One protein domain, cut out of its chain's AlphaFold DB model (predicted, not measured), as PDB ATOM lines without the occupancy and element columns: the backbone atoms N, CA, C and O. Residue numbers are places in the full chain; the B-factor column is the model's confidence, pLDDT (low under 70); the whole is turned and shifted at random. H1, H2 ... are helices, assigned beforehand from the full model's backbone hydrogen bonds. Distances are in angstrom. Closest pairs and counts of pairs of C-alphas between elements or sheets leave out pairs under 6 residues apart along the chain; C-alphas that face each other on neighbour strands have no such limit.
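This is residues 18 to 65 of the 160 residues of the protein "Permease for cytosine/purines uracil thiamine allantoin" of Candidatus Roizmanbacteria bacterium GW2011_GWC2_37_13 (UniProt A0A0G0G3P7). Two helices make a lopsided V: short H1 meets long H2 near the tight link of residues 33 and 34, and residues 43 to 65, most of them in H2, stick out as a free arm that makes the length. The printed part has 48 residues, with two named helices, H1 then H2, and no named strand: all helix. It is only just extended, close to loose, with a radius of gyration of the C-alphas of 14.6 A and spans of 44 by 20 by 13 A.

Find C-alpha 20 at (38.783, 46.558, 1.122); from there H1 runs 18.7 A to residue 32. H2, residues 35 to 63, runs 42.2 A to C-alpha 63 at (29.020, 52.518, -30.895).

Look at Leu 29 and Ala 38, whose C-alphas, 5.3 A apart, are the closest of H1 and H2. The helices form a helical hairpin and touch with residues 26 to 30 and 38 to 42 alone. They run opposite ways at a steep tilt of 41 degrees. Every O i to N i+4 pair is within hydrogen-bond range in H1, and 24 of 25 in H2.

The C-alphas farthest apart, those of Pro 34 and Lys 64, are 44.4 A apart. The printed part has no cut. Mean pLDDT of the printed part is 81.9; residues 18 to 20 are under 70.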
ATOM      1  N   ILE A  18      42.225  46.601  -5.938       65.81
ATOM      2  CA  ILE A  18      42.891  46.630  -4.629       65.81
ATOM      3  C   ILE A  18      42.005  47.446  -3.693       65.81
ATOM      4  O   ILE A  18      42.316  48.578  -3.329       65.81
ATOM      5  N   SER A  19      40.871  46.853  -3.330       68.25
ATOM      6  CA  SER A  19      39.899  47.479  -2.446       68.25
ATOM      7  C   SER A  19      39.650  46.633  -1.194       68.25
ATOM      8  O   SER A  19      39.758  45.399  -1.240       68.25
ATOM      9  N   PRO A  20      39.242  47.264  -0.077       67.25
ATOM     10  CA  PRO A  20      38.783  46.558   1.122       67.25
ATOM     11  C   PRO A  20      37.683  45.519   0.843       67.25
ATOM     12  O   PRO A  20      37.556  44.534   1.565       67.25
ATOM     13  N   TRP A  21      36.922  45.688  -0.240       70.00
ATOM     14  CA  TRP A  21      35.869  44.772  -0.676       70.00
ATOM     15  C   TRP A  21      36.390  43.421  -1.118       70.00
ATOM     16  O   TRP A  21      35.822  42.396  -0.756       70.00
ATOM     17  N   ASN A  22      37.491  43.403  -1.864       73.06
ATOM     18  CA  ASN A  22      38.081  42.150  -2.318       73.06
ATOM     19  C   ASN A  22      38.673  41.369  -1.137       73.06
ATOM     20  O   ASN A  22      38.611  40.139  -1.124       73.06
ATOM     21  N   LEU A  23      39.137  42.076  -0.101       72.75
ATOM     22  CA  LEU A  23      39.529  41.473   1.175       72.75
ATOM     23  C   LEU A  23      38.317  40.935   1.950       72.75
ATOM     24  O   LEU A  23      38.365  39.803   2.426       72.75
ATOM     25  N   LEU A  24      37.216  41.694   2.032       76.75
ATOM     26  CA  LEU A  24      35.967  41.253   2.666       76.75
ATOM     27  C   LEU A  24      35.411  39.995   1.984       76.75
ATOM     28  O   LEU A  24      35.124  39.006   2.655       76.75
ATOM     29  N   VAL A  25      35.278  40.017   0.655       80.69
ATOM     30  CA  VAL A  25      34.775  38.888  -0.139       80.69
ATOM     31  C   VAL A  25      35.689  37.678   0.021       80.69
ATOM     32  O   VAL A  25      35.194  36.583   0.278       80.69
ATOM     33  N   GLY A  26      37.011  37.865  -0.048       80.62
ATOM     34  CA  GLY A  26      37.975  36.795   0.212       80.62
ATOM     35  C   GLY A  26      37.814  36.187   1.609       80.62
ATOM     36  O   GLY A  26      37.736  34.965   1.739       80.62
ATOM     37  N   GLY A  27      37.684  37.030   2.639       78.88
ATOM     38  CA  GLY A  27      37.461  36.613   4.026       78.88
ATOM     39  C   GLY A  27      36.146  35.854   4.232       78.88
ATOM     40  O   GLY A  27      36.108  34.857   4.951       78.88
ATOM     41  N   LEU A  28      35.068  36.277   3.567       82.31
ATOM     42  CA  LEU A  28      33.792  35.559   3.589       82.31
ATOM     43  C   LEU A  28      33.899  34.208   2.873       82.31
ATOM     44  O   LEU A  28      33.417  33.209   3.400       82.31
ATOM     45  N   LEU A  29      34.561  34.144   1.717       86.12
ATOM     46  CA  LEU A  29      34.709  32.894   0.969       86.12
ATOM     47  C   LEU A  29      35.454  31.833   1.781       86.12
ATOM     48  O   LEU A  29      34.960  30.716   1.884       86.12
ATOM     49  N   ILE A  30      36.575  32.172   2.422       85.19
ATOM     50  CA  ILE A  30      37.319  31.206   3.254       85.19
ATOM     51  C   ILE A  30      36.585  30.829   4.548       85.19
ATOM     52  O   ILE A  30      36.857  29.782   5.127       85.19
ATOM     53  N   LYS A  31      35.648  31.668   5.014       86.44
ATOM     54  CA  LYS A  31      34.806  31.365   6.179       86.44
ATOM     55  C   LYS A  31      33.772  30.279   5.871       86.44
ATOM     56  O   LYS A  31      33.402  29.528   6.769       86.44
ATOM     57  N   PHE A  32      33.288  30.219   4.631       87.44
ATOM     58  CA  PHE A  32      32.197  29.324   4.234       87.44
ATOM     59  C   PHE A  32      32.628  28.191   3.296       87.44
ATOM     60  O   PHE A  32      31.876  27.233   3.133       87.44
ATOM     61  N   LEU A  33      33.814  28.275   2.689       90.00
ATOM     62  CA  LEU A  33      34.338  27.296   1.740       90.00
ATOM     63  C   LEU A  33      35.752  26.839   2.132       90.00
ATOM     64  O   LEU A  33      36.544  27.640   2.631       90.00
ATOM     65  N   PRO A  34      36.126  25.582   1.827       92.69
ATOM     66  CA  PRO A  34      37.518  25.145   1.853       92.69
ATOM     67  C   PRO A  34      38.409  26.039   0.983       92.69
ATOM     68  O   PRO A  34      37.992  26.469  -0.095       92.69
ATOM     69  N   THR A  35      39.665  26.245   1.387       87.00
ATOM     70  CA  THR A  35      40.617  27.161   0.729       87.00
ATOM     71  C   THR A  35      40.706  26.967  -0.787       87.00
ATOM     72  O   THR A  35      40.658  27.937  -1.540       87.00
ATOM     73  N   THR A  36      40.776  25.718  -1.253       88.75
ATOM     74  CA  THR A  36      40.844  25.405  -2.689       88.75
ATOM     75  C   THR A  36      39.574  25.824  -3.429       88.75
ATOM     76  O   THR A  36      39.651  26.364  -4.529       88.75
ATOM     77  N   GLN A  37      38.401  25.614  -2.826       91.31
ATOM     78  CA  GLN A  37      37.125  26.016  -3.420       91.31
ATOM     79  C   GLN A  37      36.982  27.537  -3.422       91.31
ATOM     80  O   GLN A  37      36.640  28.101  -4.455       91.31
ATOM     81  N   ALA A  38      37.337  28.207  -2.321       87.56
ATOM     82  CA  ALA A  38      37.360  29.664  -2.243       87.56
ATOM     83  C   ALA A  38      38.251  30.276  -3.341       87.56
ATOM     84  O   ALA A  38      37.826  31.191  -4.045       87.56
ATOM     85  N   PHE A  39      39.453  29.728  -3.545       87.56
ATOM     86  CA  PHE A  39      40.372  30.172  -4.594       87.56
ATOM     87  C   PHE A  39      39.788  30.001  -6.006       87.56
ATOM     88  O   PHE A  39      39.818  30.934  -6.810       87.56
ATOM     89  N   LEU A  40      39.200  28.838  -6.302       91.94
ATOM     90  CA  LEU A  40      38.559  28.591  -7.596       91.94
ATOM     91  C   LEU A  40      37.344  29.502  -7.821       91.94
ATOM     92  O   LEU A  40      37.174  30.024  -8.923       91.94
ATOM     93  N   SER A  41      36.533  29.752  -6.790       89.88
ATOM     94  CA  SER A  41      35.399  30.680  -6.863       89.88
ATOM     95  C   SER A  41      35.841  32.099  -7.221       89.88
ATOM     96  O   SER A  41      35.193  32.740  -8.049       89.88
ATOM     97  N   VAL A  42      36.962  32.569  -6.664       86.69
ATOM     98  CA  VAL A  42      37.548  33.871  -7.017       86.69
ATOM     99  C   VAL A  42      37.937  33.902  -8.499       86.69
ATOM    100  O   VAL A  42      37.516  34.809  -9.217       86.69
ATOM    101  N   ILE A  43      38.675  32.899  -8.989       89.19
ATOM    102  CA  ILE A  43      39.102  32.832 -10.400       89.19
ATOM    103  C   ILE A  43      37.901  32.841 -11.349       89.19
ATOM    104  O   ILE A  43      37.874  33.610 -12.316       89.19
ATOM    105  N   ILE A  44      36.900  32.003 -11.077       91.00
ATOM    106  CA  ILE A  44      35.705  31.891 -11.918       91.00
ATOM    107  C   ILE A  44      34.939  33.218 -11.918       91.00
ATOM    108  O   ILE A  44      34.605  33.729 -12.988       91.00
ATOM    109  N   GLY A  45      34.723  33.815 -10.743       86.88
ATOM    110  CA  GLY A  45      34.026  35.095 -10.606       86.88
ATOM    111  C   GLY A  45      34.699  36.222 -11.391       86.88
ATOM    112  O   GLY A  45      34.041  36.898 -12.184       86.88
ATOM    113  N   TYR A  46      36.018  36.386 -11.246       85.00
ATOM    114  CA  TYR A  46      36.768  37.410 -11.982       85.00
ATOM    115  C   TYR A  46      36.812  37.156 -13.490       85.00
ATOM    116  O   TYR A  46      36.783  38.110 -14.271       85.00
ATOM    117  N   THR A  47      36.836  35.893 -13.916       88.62
ATOM    118  CA  THR A  47      36.789  35.536 -15.342       88.62
ATOM    119  C   THR A  47      35.450  35.943 -15.953       88.62
ATOM    120  O   THR A  47      35.424  36.623 -16.981       88.62
ATOM    121  N   ILE A  48      34.339  35.605 -15.291       88.75
ATOM    122  CA  ILE A  48      32.991  36.000 -15.724       88.75
ATOM    123  C   ILE A  48      32.885  37.526 -15.788       88.75
ATOM    124  O   ILE A  48      32.439  38.072 -16.798       88.75
ATOM    125  N   LEU A  49      33.341  38.222 -14.743       85.38
ATOM    126  CA  LEU A  49      33.304  39.680 -14.689       85.38
ATOM    127  C   LEU A  49      34.108  40.309 -15.835       85.38
ATOM    128  O   LEU A  49      33.612  41.211 -16.506       85.38
ATOM    129  N   SER A  50      35.309  39.799 -16.111       83.62
ATOM    130  CA  SER A  50      36.160  40.276 -17.209       83.62
ATOM    131  C   SER A  50      35.481  40.110 -18.570       83.62
ATOM    132  O   SER A  50      35.492  41.035 -19.381       83.62
ATOM    133  N   ILE A  51      34.830  38.967 -18.806       86.31
ATOM    134  CA  ILE A  51      34.070  38.714 -20.036       86.31
ATOM    135  C   ILE A  51      32.913  39.715 -20.171       86.31
ATOM    136  O   ILE A  51      32.744  40.328 -21.227       86.31
ATOM    137  N   LEU A  52      32.148  39.937 -19.098       83.25
ATOM    138  CA  LEU A  52      31.066  40.924 -19.088       83.25
ATOM    139  C   LEU A  52      31.586  42.340 -19.365       83.25
ATOM    140  O   LEU A  52      30.970  43.069 -20.143       83.25
ATOM    141  N   PHE A  53      32.737  42.715 -18.802       79.12
ATOM    142  CA  PHE A  53      33.390  43.995 -19.084       79.12
ATOM    143  C   PHE A  53      33.781  44.142 -20.552       79.12
ATOM    144  O   PHE A  53      33.607  45.221 -21.113       79.12
ATOM    145  N   VAL A  54      34.272  43.082 -21.195       81.44
ATOM    146  CA  VAL A  54      34.598  43.114 -22.628       81.44
ATOM    147  C   VAL A  54      33.342  43.350 -23.463       81.44
ATOM    148  O   VAL A  54      33.369  44.186 -24.364       81.44
ATOM    149  N   PHE A  55      32.225  42.692 -23.149       80.56
ATOM    150  CA  PHE A  55      30.970  42.918 -23.870       80.56
ATOM    151  C   PHE A  55      30.403  44.319 -23.617       80.56
ATOM    152  O   PHE A  55      30.112  45.053 -24.563       80.56
ATOM    153  N   TYR A  56      30.284  44.719 -22.351       73.75
ATOM    154  CA  TYR A  56      29.651  45.978 -21.955       73.75
ATOM    155  C   TYR A  56      30.522  47.205 -22.270       73.75
ATOM    156  O   TYR A  56      30.039  48.210 -22.787       73.75
ATOM    157  N   GLY A  57      31.829  47.118 -22.017       70.12
ATOM    158  CA  GLY A  57      32.805  48.141 -22.392       70.12
ATOM    159  C   GLY A  57      33.058  48.184 -23.902       70.12
ATOM    160  O   GLY A  57      33.207  49.264 -24.479       70.12
ATOM    161  N   GLY A  58      33.029  47.023 -24.566       73.44
ATOM    162  CA  GLY A  58      33.143  46.907 -26.019       73.44
ATOM    163  C   GLY A  58      31.977  47.549 -26.772       73.44
ATOM    164  O   GLY A  58      32.194  48.113 -27.843       73.44
ATOM    165  N   LEU A  59      30.769  47.552 -26.196       76.38
ATOM    166  CA  LEU A  59      29.603  48.270 -26.733       76.38
ATOM    167  C   LEU A  59      29.860  49.780 -26.849       76.38
ATOM    168  O   LEU A  59      29.651  50.355 -27.913       76.38
ATOM    169  N   GLY A  60      30.396  50.413 -25.801       75.81
ATOM    170  CA  GLY A  60      30.771  51.834 -25.838       75.81
ATOM    171  C   GLY A  60      31.843  52.144 -26.887       75.81
ATOM    172  O   GLY A  60      31.759  53.144 -27.602       75.81
ATOM    173  N   PHE A  61      32.831  51.255 -27.027       75.88
ATOM    174  CA  PHE A  61      33.877  51.380 -28.043       75.88
ATOM    175  C   PHE A  61      33.328  51.244 -29.470       75.88
ATOM    176  O   PHE A  61      33.662  52.057 -30.336       75.88
ATOM    177  N   LYS A  62      32.472  50.243 -29.708       81.00
ATOM    178  CA  LYS A  62      31.871  49.956 -31.015       81.00
ATOM    179  C   LYS A  62      30.932  51.075 -31.462       81.00
ATOM    180  O   LYS A  62      31.064  51.562 -32.583       81.00
ATOM    181  N   GLU A  63      30.036  51.508 -30.581       80.69
ATOM    182  CA  GLU A  63      29.020  52.518 -30.895       80.69
ATOM    183  C   GLU A  63      29.564  53.955 -30.821       80.69
ATOM    184  O   GLU A  63      28.903  54.889 -31.267       80.69
ATOM    185  N   LYS A  64      30.783  54.150 -30.286       81.00
ATOM    186  CA  LYS A  64      31.418  55.465 -30.046       81.00
ATOM    187  C   LYS A  64      30.551  56.418 -29.210       81.00
ATOM    188  O   LYS A  64      30.679  57.638 -29.327       81.00
ATOM    189  N   LYS A  65      29.703  55.850 -28.355       80.81
ATOM    190  CA  LYS A  65      28.715  56.538 -27.521       80.81
ATOM    191  C   LYS A  65      28.977  56.269 -26.048       80.81
ATOM    192  O   LYS A  65      29.577  55.254 -25.682       80.81
TER     193      LYS A  65